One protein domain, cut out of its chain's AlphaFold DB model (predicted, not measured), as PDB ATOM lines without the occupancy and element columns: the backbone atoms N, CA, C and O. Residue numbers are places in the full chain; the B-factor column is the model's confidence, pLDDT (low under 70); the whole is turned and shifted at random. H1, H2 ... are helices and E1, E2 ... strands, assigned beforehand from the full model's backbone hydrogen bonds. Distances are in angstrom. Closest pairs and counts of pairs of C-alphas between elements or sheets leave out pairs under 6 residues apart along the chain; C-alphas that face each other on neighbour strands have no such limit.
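What this domain is: This is residues 25 to 148 of the 160 residues of an uncharacterized protein of Flavobacteriales bacterium (UniProt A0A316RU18). This is a small closed barrel of seven strands, mixed parallel and antiparallel, with the short helix H2 packed on its outside and the short helix H1 in the turn from E2 to E3. A long loop, residues 80 to 100, reaches away from the barrel. The 124 printed residues hold E1, E2, H1, E3, E4, E5, H2, E6 and E7 in chain order; the class is mostly strand, though under half of the residues are in named elements. The whole is compact and rounded, with a radius of gyration of the C-alphas of 13.8 A and spans of 38 by 35 by 28 A.

Where its parts are: Find C-alpha 25 at (40.569, 2.160, -11.782); from there E1, residues 25 to 32, runs 20.5 A and bends by 53 degrees at residue 28. E2 is residues 41 to 45, and H1 is residues 47 to 52. E3, residues 56 to 63, is 20.3 A long and bends by 53 degrees at residue 60. Next come E4, residues 76 to 79, E5, residues 101 to 105, and H2, residues 114 to 117. E6, residues 132 to 139, is 21.4 A long and bends by 54 degrees at residue 135. E7, residues 144 to 147, ends at C-alpha 147, (31.658, -3.769, -20.397).

How they stand to each other: Go round the ring from E1 to E2, E4, E5, E7, E6, E3 and back to E1. E1 and E2 form an antiparallel hairpin, with N 28 and O 44 2.8 A apart. E2 and E4 are parallel, with N 77 and O 41 at 2.8 A. E4 and E5 form an antiparallel hairpin, with N 78 and O 102 at 2.8 A. E5 and E7 are parallel, with N 147 and O 105 at 2.8 A. E7 and E6 form an antiparallel hairpin, with N 146 and O 137 at 2.8 A. E6 and E3 are antiparallel at 156 degrees, with N 61 and O 134 at 2.8 A. E3 and E1 are parallel at 62 degrees and close the ring, with N 62 and O 25 at 2.8 A. H2 is on the barrel, outside it and over none of its strands, at a height over the sheet of 7.0 A; its closest C-alphas to E4 are those of Gly 114 and Ala 76, 5.3 A apart. H1 is only just on the barrel, with 5 pairs of C-alphas within 10 A; its closest C-alphas to E1 are those of Gln 49 and Val 25, 6.8 A apart. In H1 every O i to N i+4 pair is within hydrogen-bond range; H2 is too short for such a pair.

The domain as a whole: The two C-alphas farthest apart, those of Ser 124 and Cys 141, are 39.1 A apart. The printed part has no cut. The links E3 to E4, E4 to E5 and H2 to E6 are long. Mean pLDDT of the printed part is 78.6, and it is under 70 at residues 35, 37, 81 to 100 and 123 to 129.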
ATOM      1  N   VAL A  25      41.308   1.001 -12.300       90.75
ATOM      2  CA  VAL A  25      40.569   2.160 -11.782       90.75
ATOM      3  C   VAL A  25      39.500   1.683 -10.816       90.75
ATOM      4  O   VAL A  25      38.783   0.735 -11.114       90.75
ATOM      5  N   ALA A  26      39.371   2.343  -9.667       88.81
ATOM      6  CA  ALA A  26      38.345   2.016  -8.683       88.81
ATOM      7  C   ALA A  26      37.283   3.112  -8.590       88.81
ATOM      8  O   ALA A  26      37.589   4.295  -8.754       88.81
ATOM      9  N   THR A  27      36.046   2.728  -8.271       88.94
ATOM     10  CA  THR A  27      34.993   3.707  -7.985       88.94
ATOM     11  C   THR A  27      35.329   4.511  -6.731       88.94
ATOM     12  O   THR A  27      35.677   3.916  -5.708       88.94
ATOM     13  N   THR A  28      35.178   5.832  -6.782       84.88
ATOM     14  CA  THR A  28      35.388   6.745  -5.644       84.88
ATOM     15  C   THR A  28      34.135   6.962  -4.803       84.88
ATOM     16  O   THR A  28      34.254   7.281  -3.626       84.88
ATOM     17  N   GLY A  29      32.954   6.754  -5.381       82.06
ATOM     18  CA  GLY A  29      31.663   6.846  -4.702       82.06
ATOM     19  C   GLY A  29      30.540   6.284  -5.569       82.06
ATOM     20  O   GLY A  29      30.758   5.974  -6.745       82.06
ATOM     21  N   LYS A  30      29.354   6.165  -4.974       86.50
ATOM     22  CA  LYS A  30      28.093   5.821  -5.639       86.50
ATOM     23  C   LYS A  30      27.013   6.769  -5.136       86.50
ATOM     24  O   LYS A  30      26.921   6.981  -3.927       86.50
ATOM     25  N   VAL A  31      26.206   7.303  -6.041       85.31
ATOM     26  CA  VAL A  31      24.996   8.064  -5.713       85.31
ATOM     27  C   VAL A  31      23.832   7.478  -6.479       85.31
ATOM     28  O   VAL A  31      23.958   7.135  -7.646       85.31
ATOM     29  N   SER A  32      22.698   7.374  -5.810       83.00
ATOM     30  CA  SER A  32      21.430   7.020  -6.426       83.00
ATOM     31  C   SER A  32      20.393   8.036  -5.986       83.00
ATOM     32  O   SER A  32      20.294   8.332  -4.794       83.00
ATOM     33  N   ASP A  33      19.623   8.562  -6.932       75.38
ATOM     34  CA  ASP A  33      18.504   9.452  -6.634       75.38
ATOM     35  C   ASP A  33      17.186   8.723  -6.901       75.38
ATOM     36  O   ASP A  33      16.699   8.672  -8.028       75.38
ATOM     37  N   ALA A  34      16.629   8.130  -5.845       73.31
ATOM     38  CA  ALA A  34      15.350   7.427  -5.907       73.31
ATOM     39  C   ALA A  34      14.141   8.379  -6.005       73.31
ATOM     40  O   ALA A  34      13.029   7.920  -6.244       73.31
ATOM     41  N   SER A  35      14.333   9.686  -5.780       69.94
ATOM     42  CA  SER A  35      13.260  10.692  -5.846       69.94
ATOM     43  C   SER A  35      13.171  11.375  -7.213       69.94
ATOM     44  O   SER A  35      12.239  12.142  -7.458       69.94
ATOM     45  N   ALA A  36      14.131  11.115  -8.103       71.25
ATOM     46  CA  ALA A  36      14.110  11.601  -9.472       71.25
ATOM     47  C   ALA A  36      13.008  10.911 -10.293       71.25
ATOM     48  O   ALA A  36      12.681   9.748 -10.068       71.25
ATOM     49  N   ALA A  37      12.477  11.621 -11.294       69.62
ATOM     50  CA  ALA A  37      11.516  11.052 -12.245       69.62
ATOM     51  C   ALA A  37      12.091   9.838 -13.001       69.62
ATOM     52  O   ALA A  37      11.358   8.908 -13.306       69.62
ATOM     53  N   GLU A  38      13.404   9.844 -13.244       75.62
ATOM     54  CA  GLU A  38      14.159   8.744 -13.844       75.62
ATOM     55  C   GLU A  38      15.330   8.387 -12.912       75.62
ATOM     56  O   GLU A  38      16.370   9.062 -12.939       75.62
ATOM     57  N   PRO A  39      15.169   7.384 -12.029       83.44
ATOM     58  CA  PRO A  39      16.204   7.024 -11.073       83.44
ATOM     59  C   PRO A  39      17.413   6.416 -11.790       83.44
ATOM     60  O   PRO A  39      17.284   5.617 -12.714       83.44
ATOM     61  N   THR A  40      18.613   6.796 -11.359       84.94
ATOM     62  CA  THR A  40      19.893   6.315 -11.908       84.94
ATOM     63  C   THR A  40      20.828   5.932 -10.771       84.94
ATOM     64  O   THR A  40      20.729   6.483  -9.671       84.94
ATOM     65  N   VAL A  41      21.736   4.992 -11.034       88.75
ATOM     66  CA  VAL A  41      22.853   4.678 -10.135       88.75
ATOM     67  C   VAL A  41      24.124   5.194 -10.772       88.75
ATOM     68  O   VAL A  41      24.565   4.695 -11.804       88.75
ATOM     69  N   ASP A  42      24.715   6.195 -10.140       88.38
ATOM     70  CA  ASP A  42      25.857   6.925 -10.651       88.38
ATOM     71  C   ASP A  42      27.125   6.504  -9.909       88.38
ATOM     72  O   ASP A  42      27.258   6.709  -8.699       88.38
ATOM     73  N   PHE A  43      28.093   5.954 -10.637       89.69
ATOM     74  CA  PHE A  43      29.403   5.605 -10.092       89.69
ATOM     75  C   PHE A  43      30.435   6.691 -10.398       89.69
ATOM     76  O   PHE A  43      30.584   7.125 -11.537       89.69
ATOM     77  N   GLY A  44      31.196   7.117  -9.391       87.56
ATOM     78  CA  GLY A  44      32.282   8.085  -9.565       87.56
ATOM     79  C   GLY A  44      33.622   7.414  -9.864       87.56
ATOM     80  O   GLY A  44      33.933   6.375  -9.283       87.56
ATOM     81  N   ILE A  45      34.448   8.026 -10.716       85.00
ATOM     82  CA  ILE A  45      35.866   7.667 -10.909       85.00
ATOM     83  C   ILE A  45      36.770   8.791 -10.385       85.00
ATOM     84  O   ILE A  45      36.411   9.966 -10.431       85.00
ATOM     85  N   ASN A  46      37.975   8.454  -9.909       82.00
ATOM     86  CA  ASN A  46      38.972   9.467  -9.570       82.00
ATOM     87  C   ASN A  46      39.464  10.191 -10.848       82.00
ATOM     88  O   ASN A  46      40.017   9.545 -11.742       82.00
ATOM     89  N   PRO A  47      39.345  11.521 -10.934       80.62
ATOM     90  CA  PRO A  47      39.761  12.298 -12.102       80.62
ATOM     91  C   PRO A  47      41.251  12.258 -12.402       80.62
ATOM     92  O   PRO A  47      41.621  12.256 -13.570       80.62
ATOM     93  N   CYS A  48      42.121  12.181 -11.397       82.00
ATOM     94  CA  CYS A  48      43.554  12.033 -11.632       82.00
ATOM     95  C   CYS A  48      43.849  10.702 -12.337       82.00
ATOM     96  O   CYS A  48      44.632  10.669 -13.286       82.00
ATOM     97  N   GLN A  49      43.175   9.624 -11.921       86.25
ATOM     98  CA  GLN A  49      43.293   8.325 -12.585       86.25
ATOM     99  C   GLN A  49      42.715   8.388 -13.998       86.25
ATOM    100  O   GLN A  49      43.408   8.021 -14.942       86.25
ATOM    101  N   TRP A  50      41.500   8.924 -14.162       86.69
ATOM    102  CA  TRP A  50      40.874   9.073 -15.474       86.69
ATOM    103  C   TRP A  50      41.754   9.873 -16.428       86.69
ATOM    104  O   TRP A  50      42.049   9.391 -17.513       86.69
ATOM    105  N   ASN A  51      42.258  11.037 -16.022       84.06
ATOM    106  CA  ASN A  51      43.074  11.911 -16.864       84.06
ATOM    107  C   ASN A  51      44.432  11.296 -17.234       84.06
ATOM    108  O   ASN A  51      44.934  11.581 -18.315       84.06
ATOM    109  N   SER A  52      44.986  10.413 -16.394       86.31
ATOM    110  CA  SER A  52      46.236   9.693 -16.688       86.31
ATOM    111  C   SER A  52      46.099   8.605 -17.758       86.31
ATOM    112  O   SER A  52      47.093   8.210 -18.363       86.31
ATOM    113  N   LEU A  53      44.877   8.119 -18.004       87.69
ATOM    114  CA  LEU A  53      44.628   7.115 -19.034       87.69
ATOM    115  C   LEU A  53      44.846   7.700 -20.442       87.69
ATOM    116  O   LEU A  53      44.625   8.897 -20.652       87.69
ATOM    117  N   PRO A  54      45.198   6.884 -21.446       88.56
ATOM    118  CA  PRO A  54      45.144   7.319 -22.838       88.56
ATOM    119  C   PRO A  54      43.714   7.738 -23.254       88.56
ATOM    120  O   PRO A  54      42.753   7.498 -22.521       88.56
ATOM    121  N   PRO A  55      43.536   8.400 -24.412       85.50
ATOM    122  CA  PRO A  55      42.211   8.773 -24.920       85.50
ATOM    123  C   PRO A  55      41.268   7.588 -25.176       85.50
ATOM    124  O   PRO A  55      40.053   7.753 -25.127       85.50
ATOM    125  N   GLU A  56      41.810   6.399 -25.425       88.06
ATOM    126  CA  GLU A  56      41.062   5.173 -25.695       88.06
ATOM    127  C   GLU A  56      41.849   3.969 -25.177       88.06
ATOM    128  O   GLU A  56      43.084   3.966 -25.211       88.06
ATOM    129  N   GLY A  57      41.145   2.943 -24.701       91.38
ATOM    130  CA  GLY A  57      41.780   1.694 -24.310       91.38
ATOM    131  C   GLY A  57      40.866   0.755 -23.538       91.38
ATOM    132  O   GLY A  57      39.642   0.872 -23.553       91.38
ATOM    133  N   ILE A  58      41.498  -0.190 -22.846       93.38
ATOM    134  CA  ILE A  58      40.843  -1.136 -21.942       93.38
ATOM    135  C   ILE A  58      41.372  -0.892 -20.529       93.38
ATOM    136  O   ILE A  58      42.554  -0.603 -20.354       93.38
ATOM    137  N   LEU A  59      40.501  -0.988 -19.528       94.19
ATOM    138  CA  LEU A  59      40.853  -0.898 -18.114       94.19
ATOM    139  C   LEU A  59      40.163  -1.999 -17.301       94.19
ATOM    140  O   LEU A  59      39.124  -2.530 -17.700       94.19
ATOM    141  N   LEU A  60      40.744  -2.323 -16.148       94.19
ATOM    142  CA  LEU A  60      40.099  -3.107 -15.102       94.19
ATOM    143  C   LEU A  60      39.391  -2.141 -14.152       94.19
ATOM    144  O   LEU A  60      40.033  -1.377 -13.426       94.19
ATOM    145  N   TRP A  61      38.066  -2.171 -14.160       94.12
ATOM    146  CA  TRP A  61      37.240  -1.341 -13.302       94.12
ATOM    147  C   TRP A  61      36.863  -2.101 -12.034       94.12
ATOM    148  O   TRP A  61      36.283  -3.179 -12.106       94.12
ATOM    149  N   LYS A  62      37.194  -1.542 -10.869       92.25
ATOM    150  CA  LYS A  62      36.889  -2.116  -9.556       92.25
ATOM    151  C   LYS A  62      35.790  -1.321  -8.865       92.25
ATOM    152  O   LYS A  62      36.006  -0.185  -8.433       92.25
ATOM    153  N   VAL A  63      34.625  -1.928  -8.709       91.12
ATOM    154  CA  VAL A  63      33.472  -1.317  -8.048       91.12
ATOM    155  C   VAL A  63      33.497  -1.666  -6.567       91.12
ATOM    156  O   VAL A  63      33.477  -2.835  -6.201       91.12
ATOM    157  N   ARG A  64      33.601  -0.635  -5.720       85.88
ATOM    158  CA  ARG A  64      33.656  -0.747  -4.248       85.88
ATOM    159  C   ARG A  64      32.292  -0.648  -3.579       85.88
ATOM    160  O   ARG A  64      32.144  -1.059  -2.437       85.88
ATOM    161  N   HIS A  65      31.356   0.017  -4.242       85.56
ATOM    162  CA  HIS A  65      30.089   0.414  -3.652       85.56
ATOM    163  C   HIS A  65      29.027  -0.569  -4.123       85.56
ATOM    164  O   HIS A  65      28.742  -0.577  -5.323       85.56
ATOM    165  N   PRO A  66      28.466  -1.394  -3.228       86.56
ATOM    166  CA  PRO A  66      27.424  -2.316  -3.624       86.56
ATOM    167  C   PRO A  66      26.147  -1.547  -3.975       86.56
ATOM    168  O   PRO A  66      25.845  -0.483  -3.419       86.56
ATOM    169  N   VAL A  67      25.405  -2.100  -4.922       88.12
ATOM    170  CA  VAL A  67      24.065  -1.659  -5.307       88.12
ATOM    171  C   VAL A  67      23.055  -2.273  -4.340       88.12
ATOM    172  O   VAL A  67      23.210  -3.419  -3.927       88.12
ATOM    173  N   THR A  68      22.046  -1.509  -3.929       87.25
ATOM    174  CA  THR A  68      20.965  -2.053  -3.086       87.25
ATOM    175  C   THR A  68      19.917  -2.767  -3.941       87.25
ATOM    176  O   THR A  68      19.818  -2.518  -5.138       87.25
ATOM    177  N   GLU A  69      19.088  -3.628  -3.353       86.00
ATOM    178  CA  GLU A  69      17.990  -4.283  -4.093       86.00
ATOM    179  C   GLU A  69      17.054  -3.285  -4.800       86.00
ATOM    180  O   GLU A  69      16.598  -3.542  -5.909       86.00
ATOM    181  N   THR A  70      16.809  -2.115  -4.202       85.62
ATOM    182  CA  THR A  70      15.994  -1.049  -4.809       85.62
ATOM    183  C   THR A  70      16.659  -0.431  -6.039       85.62
ATOM    184  O   THR A  70      15.984  -0.039  -6.983       85.62
ATOM    185  N   GLU A  71      17.987  -0.363  -6.036       85.94
ATOM    186  CA  GLU A  71      18.792   0.204  -7.115       85.94
ATOM    187  C   GLU A  71      19.125  -0.810  -8.223       85.94
ATOM    188  O   GLU A  71      19.676  -0.441  -9.260       85.94
ATOM    189  N   ALA A  72      18.811  -2.091  -8.018       87.19
ATOM    190  CA  ALA A  72      19.159  -3.184  -8.920       87.19
ATOM    191  C   ALA A  72      18.632  -2.967 -10.347       87.19
ATOM    192  O   ALA A  72      19.346  -3.235 -11.312       87.19
ATOM    193  N   SER A  73      17.410  -2.442 -10.471       88.62
ATOM    194  CA  SER A  73      16.736  -2.175 -11.747       88.62
ATOM    195  C   SER A  73      17.077  -0.816 -12.354       88.62
ATOM    196  O   SER A  73      16.710  -0.547 -13.499       88.62
ATOM    197  N   TYR A  74      17.760   0.055 -11.611       89.44
ATOM    198  CA  TYR A  74      18.052   1.397 -12.085       89.44
ATOM    199  C   TYR A  74      19.147   1.360 -13.156       89.44
ATOM    200  O   TYR A  74      20.136   0.632 -13.000       89.44
ATOM    201  N   PRO A  75      19.014   2.158 -14.229       89.12
ATOM    202  CA  PRO A  75      20.075   2.337 -15.205       89.12
ATOM    203  C   PRO A  75      21.374   2.802 -14.536       89.12
ATOM    204  O   PRO A  75      21.386   3.754 -13.748       89.12
ATOM    205  N   ALA A  76      22.472   2.131 -14.875       90.69
ATOM    206  CA  ALA A  76      23.785   2.412 -14.326       90.69
ATOM    207  C   ALA A  76      24.537   3.417 -15.201       90.69
ATOM    208  O   ALA A  76      24.759   3.202 -16.395       90.69
ATOM    209  N   THR A  77      24.995   4.500 -14.586       90.75
ATOM    210  CA  THR A  77      25.816   5.508 -15.247       90.75
ATOM    211  C   THR A  77      27.146   5.676 -14.537       90.75
ATOM    212  O   THR A  77      27.324   5.334 -13.365       90.75
ATOM    213  N   ILE A  78      28.113   6.208 -15.272       88.69
ATOM    214  CA  ILE A  78      29.407   6.569 -14.732       88.69
ATOM    215  C   ILE A  78      29.641   8.064 -14.889       88.69
ATOM    216  O   ILE A  78      29.485   8.641 -15.965       88.69
ATOM    217  N   VAL A  79      30.012   8.704 -13.785       85.81
ATOM    218  CA  VAL A  79      30.340  10.124 -13.744       85.81
ATOM    219  C   VAL A  79      31.799  10.261 -14.142       85.81
ATOM    220  O   VAL A  79      32.711  10.068 -13.329       85.81
ATOM    221  N   LEU A  80      32.015  10.566 -15.419       77.12
ATOM    222  CA  LEU A  80      33.346  10.813 -15.953       77.12
ATOM    223  C   LEU A  80      33.698  12.291 -15.757       77.12
ATOM    224  O   LEU A  80      32.913  13.171 -16.118       77.12
ATOM    225  N   PRO A  81      34.877  12.599 -15.202       69.12
ATOM    226  CA  PRO A  81      35.318  13.978 -15.095       69.12
ATOM    227  C   PRO A  81      35.571  14.562 -16.489       69.12
ATOM    228  O   PRO A  81      36.188  13.923 -17.345       69.12
ATOM    229  N   SER A  82      35.096  15.787 -16.710       60.00
ATOM    230  CA  SER A  82      35.325  16.562 -17.930       60.00
ATOM    231  C   SER A  82      36.385  17.649 -17.698       60.00
ATOM    232  O   SER A  82      36.475  18.252 -16.625       60.00
ATOM    233  N   GLY A  83      37.219  17.901 -18.712       56.12
ATOM    234  CA  GLY A  83      38.268  18.927 -18.660       56.12
ATOM    235  C   GLY A  83      39.393  18.639 -17.652       56.12
ATOM    236  O   GLY A  83      39.764  17.493 -17.422       56.12
ATOM    237  N   LEU A  84      39.957  19.697 -17.056       42.81
ATOM    238  CA  LEU A  84      41.036  19.624 -16.052       42.81
ATOM    239  C   LEU A  84      40.524  19.388 -14.618       42.81
ATOM    240  O   LEU A  84      41.299  19.489 -13.668       42.81
ATOM    241  N   SER A  85      39.224  19.126 -14.441       44.28
ATOM    242  CA  SER A  85      38.622  19.001 -13.114       44.28
ATOM    243  C   SER A  85      39.225  17.828 -12.341       44.28
ATOM    244  O   SER A  85      39.213  16.690 -12.810       44.28
ATOM    245  N   THR A  86      39.734  18.107 -11.139       39.16
ATOM    246  CA  THR A  86      40.316  17.138 -10.195       39.16
ATOM    247  C   THR A  86      39.294  16.587  -9.200       39.16
ATOM    248  O   THR A  86      39.660  15.848  -8.285       39.16
ATOM    249  N   THR A  87      38.003  16.856  -9.411       37.59
ATOM    250  CA  THR A  87      36.899  16.248  -8.653       37.59
ATOM    251  C   THR A  87      35.803  15.750  -9.598       37.59
ATOM    252  O   THR A  87      35.321  16.518 -10.434       37.59
ATOM    253  N   THR A  88      35.378  14.488  -9.465       45.06
ATOM    254  CA  THR A  88      34.083  14.038  -9.995       45.06
ATOM    255  C   THR A  88      32.993  14.564  -9.064       45.06
ATOM    256  O   THR A  88      33.044  14.262  -7.871       45.06
ATOM    257  N   PRO A  89      32.035  15.385  -9.531       43.94
ATOM    258  CA  PRO A  89      30.938  15.803  -8.675       43.94
ATOM    259  C   PRO A  89      30.073  14.572  -8.389       43.94
ATOM    260  O   PRO A  89      29.379  14.074  -9.266       43.94
ATOM    261  N   ILE A  90      30.128  14.073  -7.156       47.91
ATOM    262  CA  ILE A  90      29.234  13.027  -6.631       47.91
ATOM    263  C   ILE A  90      28.031  13.709  -5.947       47.91
ATOM    264  O   ILE A  90      27.482  13.258  -4.956       47.91
ATOM    265  N   THR A  91      27.621  14.865  -6.466       40.19
ATOM    266  CA  THR A  91      26.482  15.625  -5.951       40.19
ATOM    267  C   THR A  91      25.637  16.073  -7.120       40.19
ATOM    268  O   THR A  91      26.054  16.926  -7.906       40.19
ATOM    269  N   VAL A  92      24.417  15.536  -7.186       49.16
ATOM    270  CA  VAL A  92      23.290  16.268  -7.755       49.16
ATOM    271  C   VAL A  92      23.248  17.591  -6.998       49.16
ATOM    272  O   VAL A  92      23.111  17.611  -5.777       49.16
ATOM    273  N   SER A  93      23.455  18.704  -7.687       37.19
ATOM    274  CA  SER A  93      23.197  20.003  -7.085       37.19
ATOM    275  C   SER A  93      22.393  20.838  -8.058       37.19
ATOM    276  O   SER A  93      22.732  20.950  -9.235       37.19
ATOM    277  N   ASN A  94      21.339  21.452  -7.524       38.84
ATOM    278  CA  ASN A  94      20.557  22.540  -8.111       38.84
ATOM    279  C   ASN A  94      21.416  23.810  -8.347       38.84
ATOM    280  O   ASN A  94      20.980  24.921  -8.070       38.84
ATOM    281  N   ALA A  95      22.660  23.663  -8.813       39.44
ATOM    282  CA  ALA A  95      23.666  24.720  -8.887       39.44
ATOM    283  C   ALA A  95      24.498  24.674 -10.185       39.44
ATOM    284  O   ALA A  95      25.664  25.057 -10.195       39.44
ATOM    285  N   GLY A  96      23.913  24.214 -11.298       39.47
ATOM    286  CA  GLY A  96      24.458  24.470 -12.640       39.47
ATOM    287  C   GLY A  96      25.752  23.735 -13.017       39.47
ATOM    288  O   GLY A  96      26.342  24.058 -14.047       39.47
ATOM    289  N   VAL A  97      26.197  22.740 -12.241       44.72
ATOM    290  CA  VAL A  97      27.324  21.877 -12.628       44.72
ATOM    291  C   VAL A  97      26.801  20.756 -13.524       44.72
ATOM    292  O   VAL A  97      26.129  19.837 -13.060       44.72
ATOM    293  N   ILE A  98      27.109  20.831 -14.820       44.94
ATOM    294  CA  ILE A  98      26.805  19.769 -15.785       44.94
ATOM    295  C   ILE A  98      27.708  18.569 -15.466       44.94
ATOM    296  O   ILE A  98      28.879  18.534 -15.845       44.94
ATOM    297  N   VAL A  99      27.173  17.585 -14.743       58.50
ATOM    298  CA  VAL A  99      27.800  16.266 -14.592       58.50
ATOM    299  C   VAL A  99      27.556  15.468 -15.865       58.50
ATOM    300  O   VAL A  99      26.416  15.156 -16.200       58.50
ATOM    301  N   ASN A 100      28.628  15.146 -16.589       66.50
ATOM    302  CA  ASN A 100      28.538  14.289 -17.765       66.50
ATOM    303  C   ASN A 100      28.353  12.834 -17.305       66.50
ATOM    304  O   ASN A 100      29.325  12.150 -16.976       66.50
ATOM    305  N   LYS A 101      27.094  12.398 -17.212       80.00
ATOM    306  CA  LYS A 101      26.738  11.007 -16.932       80.00
ATOM    307  C   LYS A 101      26.882  10.202 -18.215       80.00
ATOM    308  O   LYS A 101      26.130  10.400 -19.168       80.00
ATOM    309  N   THR A 102      27.843   9.294 -18.239       85.06
ATOM    310  CA  THR A 102      28.029   8.377 -19.358       85.06
ATOM    311  C   THR A 102      27.274   7.080 -19.078       85.06
ATOM    312  O   THR A 102      27.490   6.487 -18.019       85.06
ATOM    313  N   PRO A 103      26.404   6.614 -19.990       88.81
ATOM    314  CA  PRO A 103      25.734   5.331 -19.826       88.81
ATOM    315  C   PRO A 103      26.763   4.200 -19.816       88.81
ATOM    316  O   PRO A 103      27.663   4.161 -20.661       88.81
ATOM    317  N   ILE A 104      26.626   3.270 -18.873       92.44
ATOM    318  CA  ILE A 104      27.427   2.049 -18.880       92.44
ATOM    319  C   ILE A 104      26.720   1.058 -19.792       92.44
ATOM    320  O   ILE A 104      25.566   0.712 -19.560       92.44
ATOM    321  N   VAL A 105      27.402   0.605 -20.838       91.25
ATOM    322  CA  VAL A 105      26.798  -0.278 -21.843       91.25
ATOM    323  C   VAL A 105      27.491  -1.629 -21.916       91.25
ATOM    324  O   VAL A 105      28.656  -1.765 -21.549       91.25
ATOM    325  N   ASP A 106      26.790  -2.635 -22.417       91.88
ATOM    326  CA  ASP A 106      27.352  -3.953 -22.684       91.88
ATOM    327  C   ASP A 106      28.080  -4.024 -24.039       91.88
ATOM    328  O   ASP A 106      28.168  -3.054 -24.803       91.88
ATOM    329  N   LYS A 107      28.584  -5.214 -24.379       86.88
ATOM    330  CA  LYS A 107      29.319  -5.465 -25.625       86.88
ATOM    331  C   LYS A 107      28.552  -5.109 -26.907       86.88
ATOM    332  O   LYS A 107      29.209  -4.805 -27.905       86.88
ATOM    333  N   VAL A 108      27.214  -5.121 -26.899       87.44
ATOM    334  CA  VAL A 108      26.366  -4.763 -28.051       87.44
ATOM    335  C   VAL A 108      25.817  -3.335 -27.974       87.44
ATOM    336  O   VAL A 108      25.245  -2.858 -28.950       87.44
ATOM    337  N   GLY A 109      26.060  -2.621 -26.873       84.31
ATOM    338  CA  GLY A 109      25.606  -1.249 -26.663       84.31
ATOM    339  C   GLY A 109      24.278  -1.136 -25.911       84.31
ATOM    340  O   GLY A 109      23.713  -0.046 -25.878       84.31
ATOM    341  N   ALA A 110      23.777  -2.221 -25.316       88.44
ATOM    342  CA  ALA A 110      22.609  -2.175 -24.443       88.44
ATOM    343  C   ALA A 110      22.982  -1.561 -23.087       88.44
ATOM    344  O   ALA A 110      24.099  -1.746 -22.603       88.44
ATOM    345  N   HIS A 111      22.059  -0.815 -22.482       88.81
ATOM    346  CA  HIS A 111      22.313  -0.134 -21.216       88.81
ATOM    347  C   HIS A 111      22.323  -1.127 -20.050       88.81
ATOM    348  O   HIS A 111      21.437  -1.972 -19.954       88.81
ATOM    349  N   MET A 112      23.319  -1.008 -19.176       91.19
ATOM    350  CA  MET A 112      23.465  -1.844 -17.988       91.19
ATOM    351  C   MET A 112      22.636  -1.287 -16.829       91.19
ATOM    352  O   MET A 112      22.418  -0.078 -16.718       91.19
ATOM    353  N   THR A 113      22.218  -2.170 -15.931       92.31
ATOM    354  CA  THR A 113      21.515  -1.833 -14.686       92.31
ATOM    355  C   THR A 113      22.412  -2.041 -13.474       92.31
ATOM    356  O   THR A 113      23.457  -2.685 -13.576       92.31
ATOM    357  N   GLY A 114      22.027  -1.517 -12.309       89.19
ATOM    358  CA  GLY A 114      22.790  -1.672 -11.068       89.19
ATOM    359  C   GLY A 114      23.120  -3.135 -10.724       89.19
ATOM    360  O   GLY A 114      24.244  -3.426 -10.306       89.19
ATOM    361  N   GLN A 115      22.192  -4.062 -10.981       90.25
ATOM    362  CA  GLN A 115      22.401  -5.502 -10.786       90.25
ATOM    363  C   GLN A 115      23.488  -6.087 -11.693       90.25
ATOM    364  O   GLN A 115      24.175  -7.031 -11.301       90.25
ATOM    365  N   ASP A 116      23.671  -5.522 -12.886       90.75
ATOM    366  CA  ASP A 116      24.729  -5.946 -13.800       90.75
ATOM    367  C   ASP A 116      26.117  -5.452 -13.352       90.75
ATOM    368  O   ASP A 116      27.141  -6.013 -13.745       90.75
ATOM    369  N   ILE A 117      26.168  -4.389 -12.537       90.25
ATOM    370  CA  ILE A 117      27.417  -3.781 -12.060       90.25
ATOM    371  C   ILE A 117      27.933  -4.465 -10.797       90.25
ATOM    372  O   ILE A 117      29.129  -4.712 -10.667       90.25
ATOM    373  N   THR A 118      27.061  -4.750  -9.840       88.56
ATOM    374  CA  THR A 118      27.422  -5.466  -8.613       88.56
ATOM    375  C   THR A 118      26.253  -6.329  -8.193       88.56
ATOM    376  O   THR A 118      25.108  -5.930  -8.386       88.56
ATOM    377  N   THR A 119      26.528  -7.450  -7.533       84.88
ATOM    378  CA  THR A 119      25.472  -8.234  -6.887       84.88
ATOM    379  C   THR A 119      24.709  -7.347  -5.896       84.88
ATOM    380  O   THR A 119      25.350  -6.788  -5.001       84.88
ATOM    381  N   PRO A 120      23.379  -7.192  -6.049       82.81
ATOM    382  CA  PRO A 120      22.592  -6.391  -5.130       82.81
ATOM    383  C   PRO A 120      22.679  -6.937  -3.708       82.81
ATOM    384  O   PRO A 120      22.678  -8.151  -3.499       82.81
ATOM    385  N   VAL A 121      22.750  -6.033  -2.738       83.69
ATOM    386  CA  VAL A 121      22.764  -6.365  -1.311       83.69
ATOM    387  C   VAL A 121      21.540  -5.778  -0.627       83.69
ATOM    388  O   VAL A 121      21.030  -4.723  -1.026       83.69
ATOM    389  N   ALA A 122      21.084  -6.437   0.437       77.81
ATOM    390  CA  ALA A 122      20.099  -5.849   1.329       77.81
ATOM    391  C   ALA A 122      20.647  -4.521   1.878       77.81
ATOM    392  O   ALA A 122      21.836  -4.401   2.180       77.81
ATOM    393  N   SER A 123      19.786  -3.513   2.021       66.62
ATOM    394  CA  SER A 123      20.173  -2.149   2.420       66.62
ATOM    395  C   SER A 123      20.904  -2.060   3.771       66.62
ATOM    396  O   SER A 123      21.541  -1.046   4.054       66.62
ATOM    397  N   SER A 124      20.844  -3.114   4.590       60.69
ATOM    398  CA  SER A 124      21.520  -3.245   5.883       60.69
ATOM    399  C   SER A 124      22.913  -3.885   5.835       60.69
ATOM    400  O   SER A 124      23.603  -3.833   6.849       60.69
ATOM    401  N   ASP A 125      23.340  -4.461   4.705       57.19
ATOM    402  CA  ASP A 125      24.606  -5.200   4.594       57.19
ATOM    403  C   ASP A 125      25.607  -4.485   3.674       57.19
ATOM    404  O   ASP A 125      25.689  -4.764   2.473       57.19
ATOM    405  N   PRO A 126      26.436  -3.566   4.203       55.88
ATOM    406  CA  PRO A 126      27.572  -3.082   3.444       55.88
ATOM    407  C   PRO A 126      28.594  -4.218   3.336       55.88
ATOM    408  O   PRO A 126      29.258  -4.570   4.311       55.88
ATOM    409  N   ILE A 127      28.774  -4.778   2.138       56.72
ATOM    410  CA  ILE A 127      29.930  -5.640   1.859       56.72
ATOM    411  C   ILE A 127      31.173  -4.741   1.841       56.72
ATOM    412  O   ILE A 127      31.586  -4.210   0.810       56.72
ATOM    413  N   VAL A 128      31.759  -4.517   3.016       53.59
ATOM    414  CA  VAL A 128      32.973  -3.715   3.171       53.59
ATOM    415  C   VAL A 128      34.176  -4.576   2.792       53.59
ATOM    416  O   VAL A 128      34.571  -5.471   3.534       53.59
ATOM    417  N   GLY A 129      34.785  -4.290   1.638       56.31
ATOM    418  CA  GLY A 129      36.113  -4.805   1.274       56.31
ATOM    419  C   GLY A 129      36.176  -5.745   0.069       56.31
ATOM    420  O   GLY A 129      37.283  -6.039  -0.385       56.31
ATOM    421  N   ALA A 130      35.040  -6.166  -0.493       70.19
ATOM    422  CA  ALA A 130      35.015  -6.878  -1.770       70.19
ATOM    423  C   ALA A 130      34.875  -5.888  -2.934       70.19
ATOM    424  O   ALA A 130      34.159  -4.894  -2.830       70.19
ATOM    425  N   TYR A 131      35.560  -6.164  -4.041       79.25
ATOM    426  CA  TYR A 131      35.346  -5.446  -5.295       79.25
ATOM    427  C   TYR A 131      34.621  -6.356  -6.268       79.25
ATOM    428  O   TYR A 131      34.997  -7.520  -6.409       79.25
ATOM    429  N   THR A 132      33.659  -5.806  -6.999       88.56
ATOM    430  CA  THR A 132      33.263  -6.396  -8.278       88.56
ATOM    431  C   THR A 132      34.204  -5.857  -9.349       88.56
ATOM    432  O   THR A 132      34.422  -4.648  -9.439       88.56
ATOM    433  N   GLU A 133      34.819  -6.750 -10.119       91.69
ATOM    434  CA  GLU A 133      35.829  -6.394 -11.113       91.69
ATOM    435  C   GLU A 133      35.290  -6.602 -12.528       91.69
ATOM    436  O   GLU A 133      34.783  -7.671 -12.859       91.69
ATOM    437  N   HIS A 134      35.439  -5.583 -13.375       93.56
ATOM    438  CA  HIS A 134      34.935  -5.578 -14.746       93.56
ATOM    439  C   HIS A 134      36.025  -5.210 -15.737       93.56
ATOM    440  O   HIS A 134      36.764  -4.246 -15.531       93.56
ATOM    441  N   LEU A 135      36.088  -5.930 -16.856       94.88
ATOM    442  CA  LEU A 135      36.902  -5.518 -17.994       94.88
ATOM    443  C   LEU A 135      36.104  -4.545 -18.865       94.88
ATOM    444  O   LEU A 135      35.049  -4.900 -19.399       94.88
ATOM    445  N   VAL A 136      36.620  -3.326 -19.006       95.50
ATOM    446  CA  VAL A 136      35.911  -2.220 -19.651       95.50
ATOM    447  C   VAL A 136      36.723  -1.666 -20.812       95.50
ATOM    448  O   VAL A 136      37.887  -1.314 -20.644       95.50
ATOM    449  N   TYR A 137      36.084  -1.526 -21.969       94.00
ATOM    450  CA  TYR A 137      36.545  -0.656 -23.045       94.00
ATOM    451  C   TYR A 137      36.044   0.765 -22.807       94.00
ATOM    452  O   TYR A 137      34.866   0.973 -22.508       94.00
ATOM    453  N   TYR A 138      36.919   1.748 -22.980       91.94
ATOM    454  CA  TYR A 138      36.555   3.150 -22.864       91.94
ATOM    455  C   TYR A 138      37.115   3.975 -24.016       91.94
ATOM    456  O   TYR A 138      38.207   3.721 -24.524       91.94
ATOM    457  N   ASN A 139      36.374   5.016 -24.378       87.00
ATOM    458  CA  ASN A 139      36.822   6.042 -25.305       87.00
ATOM    459  C   ASN A 139      36.397   7.409 -24.767       87.00
ATOM    460  O   ASN A 139      35.210   7.707 -24.646       87.00
ATOM    461  N   LYS A 140      37.382   8.238 -24.417       82.81
ATOM    462  CA  LYS A 140      37.165   9.560 -23.821       82.81
ATOM    463  C   LYS A 140      36.604  10.566 -24.815       82.81
ATOM    464  O   LYS A 140      35.887  11.473 -24.411       82.81
ATOM    465  N   CYS A 141      36.942  10.417 -26.094       78.62
ATOM    466  CA  CYS A 141      36.522  11.331 -27.150       78.62
ATOM    467  C   CYS A 141      35.048  11.129 -27.507       78.62
ATOM    468  O   CYS A 141      34.335  12.099 -27.740       78.62
ATOM    469  N   THR A 142      34.593   9.876 -27.539       77.12
ATOM    470  CA  THR A 142      33.201   9.526 -27.862       77.12
ATOM    471  C   THR A 142      32.328   9.316 -26.627       77.12
ATOM    472  O   THR A 142      31.122   9.140 -26.765       77.12
ATOM    473  N   GLY A 143      32.913   9.346 -25.424       79.38
ATOM    474  CA  GLY A 143      32.189   9.138 -24.171       79.38
ATOM    475  C   GLY A 143      31.652   7.715 -24.034       79.38
ATOM    476  O   GLY A 143      30.548   7.527 -23.540       79.38
ATOM    477  N   VAL A 144      32.397   6.712 -24.501       86.00
ATOM    478  CA  VAL A 144      31.992   5.303 -24.392       86.00
ATOM    479  C   VAL A 144      32.590   4.692 -23.135       86.00
ATOM    480  O   VAL A 144      33.796   4.799 -22.906       86.00
ATOM    481  N   PHE A 145      31.756   3.997 -22.365       92.12
ATOM    482  CA  PHE A 145      32.169   3.137 -21.261       92.12
ATOM    483  C   PHE A 145      31.436   1.795 -21.375       92.12
ATOM    484  O   PHE A 145      30.245   1.688 -21.088       92.12
ATOM    485  N   ARG A 146      32.138   0.778 -21.880       93.69
ATOM    486  CA  ARG A 146      31.554  -0.486 -22.338       93.69
ATOM    487  C   ARG A 146      32.124  -1.682 -21.590       93.69
ATOM    488  O   ARG A 146      33.323  -1.940 -21.667       93.69
ATOM    489  N   MET A 147      31.273  -2.478 -20.958       94.56
ATOM    490  CA  MET A 147      31.658  -3.769 -20.397       94.56
ATOM    491  C   MET A 147      31.866  -4.808 -21.498       94.56
ATOM    492  O   MET A 147      30.989  -5.045 -22.325       94.56
ATOM    493  N   LEU A 148      33.031  -5.456 -21.496       91.62
ATOM    494  CA  LEU A 148      33.393  -6.443 -22.518       91.62
ATOM    495  C   LEU A 148      33.005  -7.880 -22.138       91.62
ATOM    496  O   LEU A 148      32.762  -8.700 -23.020       91.62
TER     497      LEU A 148